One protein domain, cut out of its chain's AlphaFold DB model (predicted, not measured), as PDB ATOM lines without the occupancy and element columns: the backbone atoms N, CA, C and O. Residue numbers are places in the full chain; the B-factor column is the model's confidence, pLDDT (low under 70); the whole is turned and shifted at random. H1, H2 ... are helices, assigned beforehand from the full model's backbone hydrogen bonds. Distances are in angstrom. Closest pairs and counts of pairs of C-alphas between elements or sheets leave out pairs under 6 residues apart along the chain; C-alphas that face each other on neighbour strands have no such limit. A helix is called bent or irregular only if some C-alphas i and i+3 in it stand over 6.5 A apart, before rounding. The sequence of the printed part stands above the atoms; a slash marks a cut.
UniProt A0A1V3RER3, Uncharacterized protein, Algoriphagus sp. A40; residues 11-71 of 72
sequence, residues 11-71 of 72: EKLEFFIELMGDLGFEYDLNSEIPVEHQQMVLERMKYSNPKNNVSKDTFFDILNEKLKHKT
ATOM      1  N   GLU A  11      52.877  44.817  38.190       93.88
ATOM      2  CA  GLU A  11      53.719  45.815  37.530       93.88
ATOM      3  C   GLU A  11      54.243  45.387  36.148       93.88
ATOM      4  O   GLU A  11      54.771  46.210  35.404       93.88
ATOM      5  N   LYS A  12      54.120  44.101  35.796       90.44
ATOM      6  CA  LYS A  12      54.561  43.542  34.506       90.44
ATOM      7  C   LYS A  12      53.404  43.181  33.583       90.44
ATOM      8  O   LYS A  12      53.654  42.716  32.472       90.44
ATOM      9  N   LEU A  13      52.162  43.356  34.036       86.75
ATOM     10  CA  LEU A  13      50.980  42.947  33.285       86.75
ATOM     11  C   LEU A  13      50.875  43.691  31.949       86.75
ATOM     12  O   LEU A  13      50.664  43.058  30.921       86.75
ATOM     13  N   GLU A  14      51.073  45.008  31.965       87.31
ATOM     14  CA  GLU A  14      50.987  45.864  30.776       87.31
ATOM     15  C   GLU A  14      51.997  45.430  29.704       87.31
ATOM     16  O   GLU A  14      51.611  45.082  28.591       87.31
ATOM     17  N   PHE A  15      53.270  45.296  30.091       91.94
ATOM     18  CA  PHE A  15      54.331  44.796  29.212       91.94
ATOM     19  C   PHE A  15      54.035  43.393  28.657       91.94
ATOM     20  O   PHE A  15      54.306  43.104  27.494       91.94
ATOM     21  N   PHE A  16      53.495  42.494  29.485       90.44
ATOM     22  CA  PHE A  16      53.169  41.140  29.047       90.44
ATOM     23  C   PHE A  16      52.064  41.135  27.985       90.44
ATOM     24  O   PHE A  16      52.162  40.386  27.016       90.44
ATOM     25  N   ILE A  17      51.029  41.961  28.152       86.56
ATOM     26  CA  ILE A  17      49.926  42.068  27.190       86.56
ATOM     27  C   ILE A  17      50.437  42.595  25.845       86.56
ATOM     28  O   ILE A  17      50.121  42.002  24.814       86.56
ATOM     29  N   GLU A  18      51.266  43.641  25.857       88.62
ATOM     30  CA  GLU A  18      51.884  44.184  24.639       88.62
ATOM     31  C   GLU A  18      52.720  43.129  23.910       88.62
ATOM     32  O   GLU A  18      52.509  42.885  22.723       88.62
ATOM     33  N   LEU A  19      53.593  42.420  24.635       90.56
ATOM     34  CA  LEU A  19      54.420  41.357  24.062       90.56
ATOM     35  C   LEU A  19      53.574  40.234  23.448       90.56
ATOM     36  O   LEU A  19      53.902  39.715  22.381       90.56
ATOM     37  N   MET A  20      52.495  39.828  24.120       88.25
ATOM     38  CA  MET A  20      51.598  38.797  23.599       88.25
ATOM     39  C   MET A  20      50.864  39.279  22.340       88.25
ATOM     40  O   MET A  20      50.735  38.501  21.393       88.25
ATOM     41  N   GLY A  21      50.469  40.553  22.293       85.00
ATOM     42  CA  GLY A  21      49.924  41.189  21.093       85.00
ATOM     43  C   GLY A  21      50.916  41.187  19.923       85.00
ATOM     44  O   GLY A  21      50.562  40.751  18.827       85.00
ATOM     45  N   ASP A  22      52.171  41.572  20.165       90.81
ATOM     46  CA  ASP A  22      53.241  41.591  19.153       90.81
ATOM     47  C   ASP A  22      53.566  40.195  18.599       90.81
ATOM     48  O   ASP A  22      53.912  40.033  17.426       90.81
ATOM     49  N   LEU A  23      53.431  39.161  19.432       89.19
ATOM     50  CA  LEU A  23      53.608  37.761  19.043       89.19
ATOM     51  C   LEU A  23      52.386  37.176  18.309       89.19
ATOM     52  O   LEU A  23      52.423  36.012  17.897       89.19
ATOM     53  N   GLY A  24      51.322  37.964  18.123       84.50
ATOM     54  CA  GLY A  24      50.110  37.566  17.409       84.50
ATOM     55  C   GLY A  24      49.142  36.725  18.240       84.50
ATOM     56  O   GLY A  24      48.308  36.021  17.668       84.50
ATOM     57  N   PHE A  25      49.245  36.759  19.572       82.50
ATOM     58  CA  PHE A  25      48.240  36.156  20.440       82.50
ATOM     59  C   PHE A  25      47.059  37.109  20.606       82.50
ATOM     60  O   PHE A  25      47.208  38.248  21.041       82.50
ATOM     61  N   GLU A  26      45.863  36.610  20.310       71.62
ATOM     62  CA  GLU A  26      44.629  37.302  20.661       71.62
ATOM     63  C   GLU A  26      44.447  37.245  22.180       71.62
ATOM     64  O   GLU A  26      44.423  36.169  22.784       71.62
ATOM     65  N   TYR A  27      44.339  38.414  22.804       69.00
ATOM     66  CA  TYR A  27      43.971  38.551  24.203       69.00
ATOM     67  C   TYR A  27      42.642  39.296  24.287       69.00
ATOM     68  O   TYR A  27      42.422  40.283  23.587       69.00
ATOM     69  N   ASP A  28      41.752  38.824  25.153       66.69
ATOM     70  CA  ASP A  28      40.468  39.467  25.389       66.69
ATOM     71  C   ASP A  28      40.376  39.892  26.855       66.69
ATOM     72  O   ASP A  28      40.129  39.086  27.750       66.69
ATOM     73  N   LEU A  29      40.618  41.181  27.096       65.12
ATOM     74  CA  LEU A  29      40.412  41.813  28.405       65.12
ATOM     75  C   LEU A  29      38.924  42.023  28.714       65.12
ATOM     76  O   LEU A  29      38.566  42.264  29.864       65.12
ATOM     77  N   ASN A  30      38.070  41.938  27.692       58.31
ATOM     78  CA  ASN A  30      36.633  42.161  27.764       58.31
ATOM     79  C   ASN A  30      35.844  40.852  27.672       58.31
ATOM     80  O   ASN A  30      34.626  40.908  27.500       58.31
ATOM     81  N   SER A  31      36.512  39.696  27.786       62.56
ATOM     82  CA  SER A  31      35.854  38.400  27.643       62.56
ATOM     83  C   SER A  31      34.667  38.344  28.593       62.56
ATOM     84  O   SER A  31      34.830  38.571  29.799       62.56
ATOM     85  N   GLU A  32      33.478  38.073  28.055       61.28
ATOM     86  CA  GLU A  32      32.268  37.993  28.863       61.28
ATOM     87  C   GLU A  32      32.489  36.992  29.997       61.28
ATOM     88  O   GLU A  32      32.887  35.846  29.775       61.28
ATOM     89  N   ILE A  33      32.243  37.437  31.233       74.00
ATOM     90  CA  ILE A  33      32.340  36.581  32.415       74.00
ATOM     91  C   ILE A  33      31.466  35.347  32.152       74.00
ATOM     92  O   ILE A  33      30.268  35.525  31.914       74.00
ATOM     93  N   PRO A  34      32.007  34.115  32.215       83.50
ATOM     94  CA  PRO A  34      31.226  32.914  31.953       83.50
ATOM     95  C   PRO A  34      29.953  32.873  32.803       83.50
ATOM     96  O   PRO A  34      29.979  33.222  33.986       83.50
ATOM     97  N   VAL A  35      28.845  32.416  32.215       80.44
ATOM     98  CA  VAL A  35      27.512  32.408  32.853       80.44
ATOM     99  C   VAL A  35      27.535  31.737  34.230       80.44
ATOM    100  O   VAL A  35      26.896  32.210  35.164       80.44
ATOM    101  N   GLU A  36      28.323  30.676  34.389       81.88
ATOM    102  CA  GLU A  36      28.504  29.982  35.666       81.88
ATOM    103  C   GLU A  36      29.082  30.906  36.754       81.88
ATOM    104  O   GLU A  36      28.564  30.974  37.870       81.88
ATOM    105  N   HIS A  37      30.100  31.704  36.425       83.44
ATOM    106  CA  HIS A  37      30.668  32.681  37.353       83.44
ATOM    107  C   HIS A  37      29.690  33.823  37.654       83.44
ATOM    108  O   HIS A  37      29.625  34.280  38.798       83.44
ATOM    109  N   GLN A  38      28.887  34.248  36.673       84.25
ATOM    110  CA  GLN A  38      27.821  35.228  36.906       84.25
ATOM    111  C   GLN A  38      26.783  34.689  37.905       84.25
ATOM    112  O   GLN A  38      26.422  35.381  38.859       84.25
ATOM    113  N   GLN A  39      26.358  33.431  37.746       89.62
ATOM    114  CA  GLN A  39      25.429  32.764  38.666       89.62
ATOM    115  C   GLN A  39      25.999  32.674  40.086       89.62
ATOM    116  O   GLN A  39      25.293  32.968  41.049       89.62
ATOM    117  N   MET A  40      27.290  32.359  40.235       86.25
ATOM    118  CA  MET A  40      27.944  32.346  41.549       86.25
ATOM    119  C   MET A  40      27.883  33.709  42.250       86.25
ATOM    120  O   MET A  40      27.666  33.768  43.463       86.25
ATOM    121  N   VAL A  41      28.091  34.805  41.515       85.38
ATOM    122  CA  VAL A  41      28.009  36.164  42.071       85.38
ATOM    123  C   VAL A  41      26.576  36.483  42.499       85.38
ATOM    124  O   VAL A  41      26.373  36.962  43.616       85.38
ATOM    125  N   LEU A  42      25.586  36.160  41.664       87.69
ATOM    126  CA  LEU A  42      24.168  36.388  41.959       87.69
ATOM    127  C   LEU A  42      23.700  35.617  43.202       87.69
ATOM    128  O   LEU A  42      23.058  36.197  44.080       87.69
ATOM    129  N   GLU A  43      24.070  34.342  43.330       90.44
ATOM    130  CA  GLU A  43      23.738  33.535  44.510       90.44
ATOM    131  C   GLU A  43      24.399  34.098  45.778       90.44
ATOM    132  O   GLU A  43      23.753  34.230  46.821       90.44
ATOM    133  N   ARG A  44      25.664  34.534  45.697       87.50
ATOM    134  CA  ARG A  44      26.338  35.189  46.833       87.50
ATOM    135  C   ARG A  44      25.657  36.490  47.242       87.50
ATOM    136  O   ARG A  44      25.540  36.741  48.438       87.50
ATOM    137  N   MET A  45      25.197  37.298  46.287       84.06
ATOM    138  CA  MET A  45      24.445  38.521  46.582       84.06
ATOM    139  C   MET A  45      23.115  38.203  47.271       84.06
ATOM    140  O   MET A  45      22.797  38.810  48.293       84.06
ATOM    141  N   LYS A  46      22.377  37.206  46.771       89.62
ATOM    142  CA  LYS A  46      21.090  36.769  47.330       89.62
ATOM    143  C   LYS A  46      21.196  36.293  48.781       89.62
ATOM    144  O   LYS A  46      20.313  36.586  49.581       89.62
ATOM    145  N   TYR A  47      22.269  35.580  49.121       91.06
ATOM    146  CA  TYR A  47      22.512  35.077  50.479       91.06
ATOM    147  C   TYR A  47      23.394  35.994  51.333       91.06
ATOM    148  O   TYR A  47      23.730  35.647  52.470       91.06
ATOM    149  N   SER A  48      23.783  37.160  50.815       86.56
ATOM    150  CA  SER A  48      24.597  38.106  51.572       86.56
ATOM    151  C   SER A  48      23.808  38.652  52.766       86.56
ATOM    152  O   SER A  48      22.633  38.996  52.665       86.56
ATOM    153  N   ASN A  49      24.454  38.712  53.932       86.75
ATOM    154  CA  ASN A  49      23.861  39.326  55.113       86.75
ATOM    155  C   ASN A  49      24.054  40.848  55.023       86.75
ATOM    156  O   ASN A  49      25.202  41.292  55.095       86.75
ATOM    157  N   PRO A  50      22.981  41.659  54.949       81.25
ATOM    158  CA  PRO A  50      23.093  43.114  54.821       81.25
ATOM    159  C   PRO A  50      23.866  43.771  55.968       81.25
ATOM    160  O   PRO A  50      24.429  44.847  55.799       81.25
ATOM    161  N   LYS A  51      23.932  43.117  57.137       82.50
ATOM    162  CA  LYS A  51      24.704  43.590  58.297       82.50
ATOM    163  C   LYS A  51      26.218  43.561  58.077       82.50
ATOM    164  O   LYS A  51      26.942  44.186  58.841       82.50
ATOM    165  N   ASN A  52      26.691  42.842  57.058       80.00
ATOM    166  CA  ASN A  52      28.105  42.780  56.696       80.00
ATOM    167  C   ASN A  52      28.507  43.894  55.718       80.00
ATOM    168  O   ASN A  52      29.674  43.968  55.334       80.00
ATOM    169  N   ASN A  53      27.566  44.754  55.316       83.50
ATOM    170  CA  ASN A  53      27.878  45.940  54.534       83.50
ATOM    171  C   ASN A  53      28.580  46.951  55.442       83.50
ATOM    172  O   ASN A  53      27.973  47.530  56.341       83.50
ATOM    173  N   VAL A  54      29.870  47.146  55.198       87.81
ATOM    174  CA  VAL A  54      30.719  48.086  55.929       87.81
ATOM    175  C   VAL A  54      31.217  49.172  54.985       87.81
ATOM    176  O   VAL A  54      31.278  48.975  53.769       87.81
ATOM    177  N   SER A  55      31.575  50.332  55.535       89.62
ATOM    178  CA  SER A  55      32.264  51.355  54.755       89.62
ATOM    179  C   SER A  55      33.650  50.857  54.335       89.62
ATOM    180  O   SER A  55      34.222  49.942  54.936       89.62
ATOM    181  N   LYS A  56      34.201  51.486  53.294       85.38
ATOM    182  CA  LYS A  56      35.543  51.184  52.791       85.38
ATOM    183  C   LYS A  56      36.595  51.293  53.901       85.38
ATOM    184  O   LYS A  56      37.421  50.398  54.030       85.38
ATOM    185  N   ASP A  57      36.514  52.334  54.724       90.81
ATOM    186  CA  ASP A  57      37.470  52.578  55.811       90.81
ATOM    187  C   ASP A  57      37.408  51.460  56.861       90.81
ATOM    188  O   ASP A  57      38.417  50.826  57.161       90.81
ATOM    189  N   THR A  58      36.200  51.098  57.310       87.25
ATOM    190  CA  THR A  58      35.996  50.011  58.280       87.25
ATOM    191  C   THR A  58      36.443  48.650  57.738       87.25
ATOM    192  O   THR A  58      36.950  47.818  58.492       87.25
ATOM    193  N   PHE A  59      36.291  48.399  56.434       90.38
ATOM    194  CA  PHE A  59      36.816  47.185  55.808       90.38
ATOM    195  C   PHE A  59      38.344  47.100  55.918       90.38
ATOM    196  O   PHE A  59      38.865  46.049  56.304       90.38
ATOM    197  N   PHE A  60      39.058  48.188  55.609       88.31
ATOM    198  CA  PHE A  60      40.521  48.215  55.696       88.31
ATOM    199  C   PHE A  60      41.015  48.109  57.136       88.31
ATOM    200  O   PHE A  60      41.995  47.404  57.369       88.31
ATOM    201  N   ASP A  61      40.316  48.704  58.101       90.62
ATOM    202  CA  ASP A  61      40.643  48.545  59.521       90.62
ATOM    203  C   ASP A  61      40.570  47.070  59.948       90.62
ATOM    204  O   ASP A  61      41.530  46.523  60.497       90.62
ATOM    205  N   ILE A  62      39.469  46.382  59.613       87.62
ATOM    206  CA  ILE A  62      39.282  44.952  59.913       87.62
ATOM    207  C   ILE A  62      40.326  44.090  59.190       87.62
ATOM    208  O   ILE A  62      40.837  43.119  59.755       87.62
ATOM    209  N   LEU A  63      40.627  44.406  57.929       87.19
ATOM    210  CA  LEU A  63      41.603  43.672  57.127       87.19
ATOM    211  C   LEU A  63      43.013  43.811  57.711       87.19
ATOM    212  O   LEU A  63      43.698  42.805  57.898       87.19
ATOM    213  N   ASN A  64      43.422  45.036  58.037       88.00
ATOM    214  CA  ASN A  64      44.737  45.334  58.593       88.00
ATOM    215  C   ASN A  64      44.931  44.672  59.960       88.00
ATOM    216  O   ASN A  64      45.984  44.087  60.204       88.00
ATOM    217  N   GLU A  65      43.913  44.682  60.823       87.56
ATOM    218  CA  GLU A  65      43.935  43.936  62.088       87.56
ATOM    219  C   GLU A  65      44.126  42.428  61.857       87.56
ATOM    220  O   GLU A  65      45.013  41.805  62.443       87.56
ATOM    221  N   LYS A  66      43.369  41.824  60.932       84.69
ATOM    222  CA  LYS A  66      43.517  40.393  60.611       84.69
ATOM    223  C   LYS A  66      44.887  40.042  60.029       84.69
ATOM    224  O   LYS A  66      45.397  38.956  60.303       84.69
ATOM    225  N   LEU A  67      45.482  40.926  59.230       82.69
ATOM    226  CA  LEU A  67      46.809  40.716  58.643       82.69
ATOM    227  C   LEU A  67      47.923  40.808  59.695       82.69
ATOM    228  O   LEU A  67      48.841  39.985  59.669       82.69
ATOM    229  N   LYS A  68      47.807  41.713  60.678       76.62
ATOM    230  CA  LYS A  68      48.732  41.775  61.825       76.62
ATOM    231  C   LYS A  68      48.770  40.451  62.593       76.62
ATOM    232  O   LYS A  68      49.845  39.968  62.920       76.62
ATOM    233  N   HIS A  69      47.614  39.822  62.814       67.56
ATOM    234  CA  HIS A  69      47.525  38.539  63.524       67.56
ATOM    235  C   HIS A  69      47.968  37.316  62.708       67.56
ATOM    236  O   HIS A  69      48.189  36.256  63.287       67.56
ATOM    237  N   LYS A  70      48.098  37.437  61.381       62.59
ATOM    238  CA  LYS A  70      48.546  36.347  60.497       62.59
ATOM    239  C   LYS A  70      50.069  36.315  60.313       62.59
ATOM    240  O   LYS A  70      50.583  35.396  59.686       62.59
ATOM    241  N   THR A  71      50.777  37.311  60.850       52.78
ATOM    242  CA  THR A  71      52.240  37.413  60.795       52.78
ATOM    243  C   THR A  71      52.840  36.856  62.091       52.78
ATOM    244  O   THR A  71      53.382  37.605  62.898       52.78
TER     245      THR A  71
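Overview. This is residues 11 to 71 of the 72 residues of an uncharacterized protein of Algoriphagus sp. A40 (UniProt A0A1V3RER3). Three separate helices are strung on one open chain that bends round in a wide U: H1 is in one arm, H2 makes the base and H3 is in the other arm, with the middle of the U empty. No helix packs on another, and there is no common core. The printed part has 61 residues with three named helices in the order H1, H2, H3 and no named strand; the class is all helix. The whole is extended, with a radius of gyration of the C-alphas of 18.7 A, and the C-alphas span 48 by 33 by 20 A.

Along the chain. Find C-alpha 11 at (53.719, 45.815, 37.530); here H1 begins, and it takes in residues 11 to 22, 18.9 A from first to last C-alpha. It is irregular: C-alphas 11 and 14 are 7.3 A apart, against about 5 A in a regular helix. Go on past residues 23 to 34, which hold no named element, to C-alpha 35 at (27.512, 32.408, 32.853); from there H2 runs through residues 35 to 46 and is 16.4 A long. After the next link look for H3, residues 56 to 69, the longest helix by residues; it is 20.5 A long and ends at C-alpha 69 at (47.525, 38.539, 63.524).

Arrangement. Begin at H1 and you will find it apart from H2, with no C-alpha of the one within 8 A of the other. By the same test H2 is apart from H3, and H1 is apart from H3. Follow z in the C-alpha lines: it falls from 37.530 at Glu 11 to 19.153 at Asp 22 in H1, and rises from 32.853 at Val 35 to 47.330 at Lys 46 in H2. Residues 30 to 53, of which 35 to 46 belong to H2, stand free: they have no C-alpha 8 or more residues away along the chain within 10 A. In the backbones of H2 and H3 every O i to N i+4 pair is within hydrogen-bond range, and in H1 7 of 8 are.

Size, cuts and confidence. The two C-alphas farthest apart are those of Leu 23 and Lys 51, 49.1 A, while those of Glu 11 and Thr 71, the first and last printed, are 24.8 A apart. The printed part has no cut. The link from H1 to H2 is long, with 12 residues, and the link from H2 to H3 is short, with 9. Look in the B-factor column for the model's confidence: the mean pLDDT of the printed part is 82.8, and residues 27 to 32 and 69 to 71 are under 70.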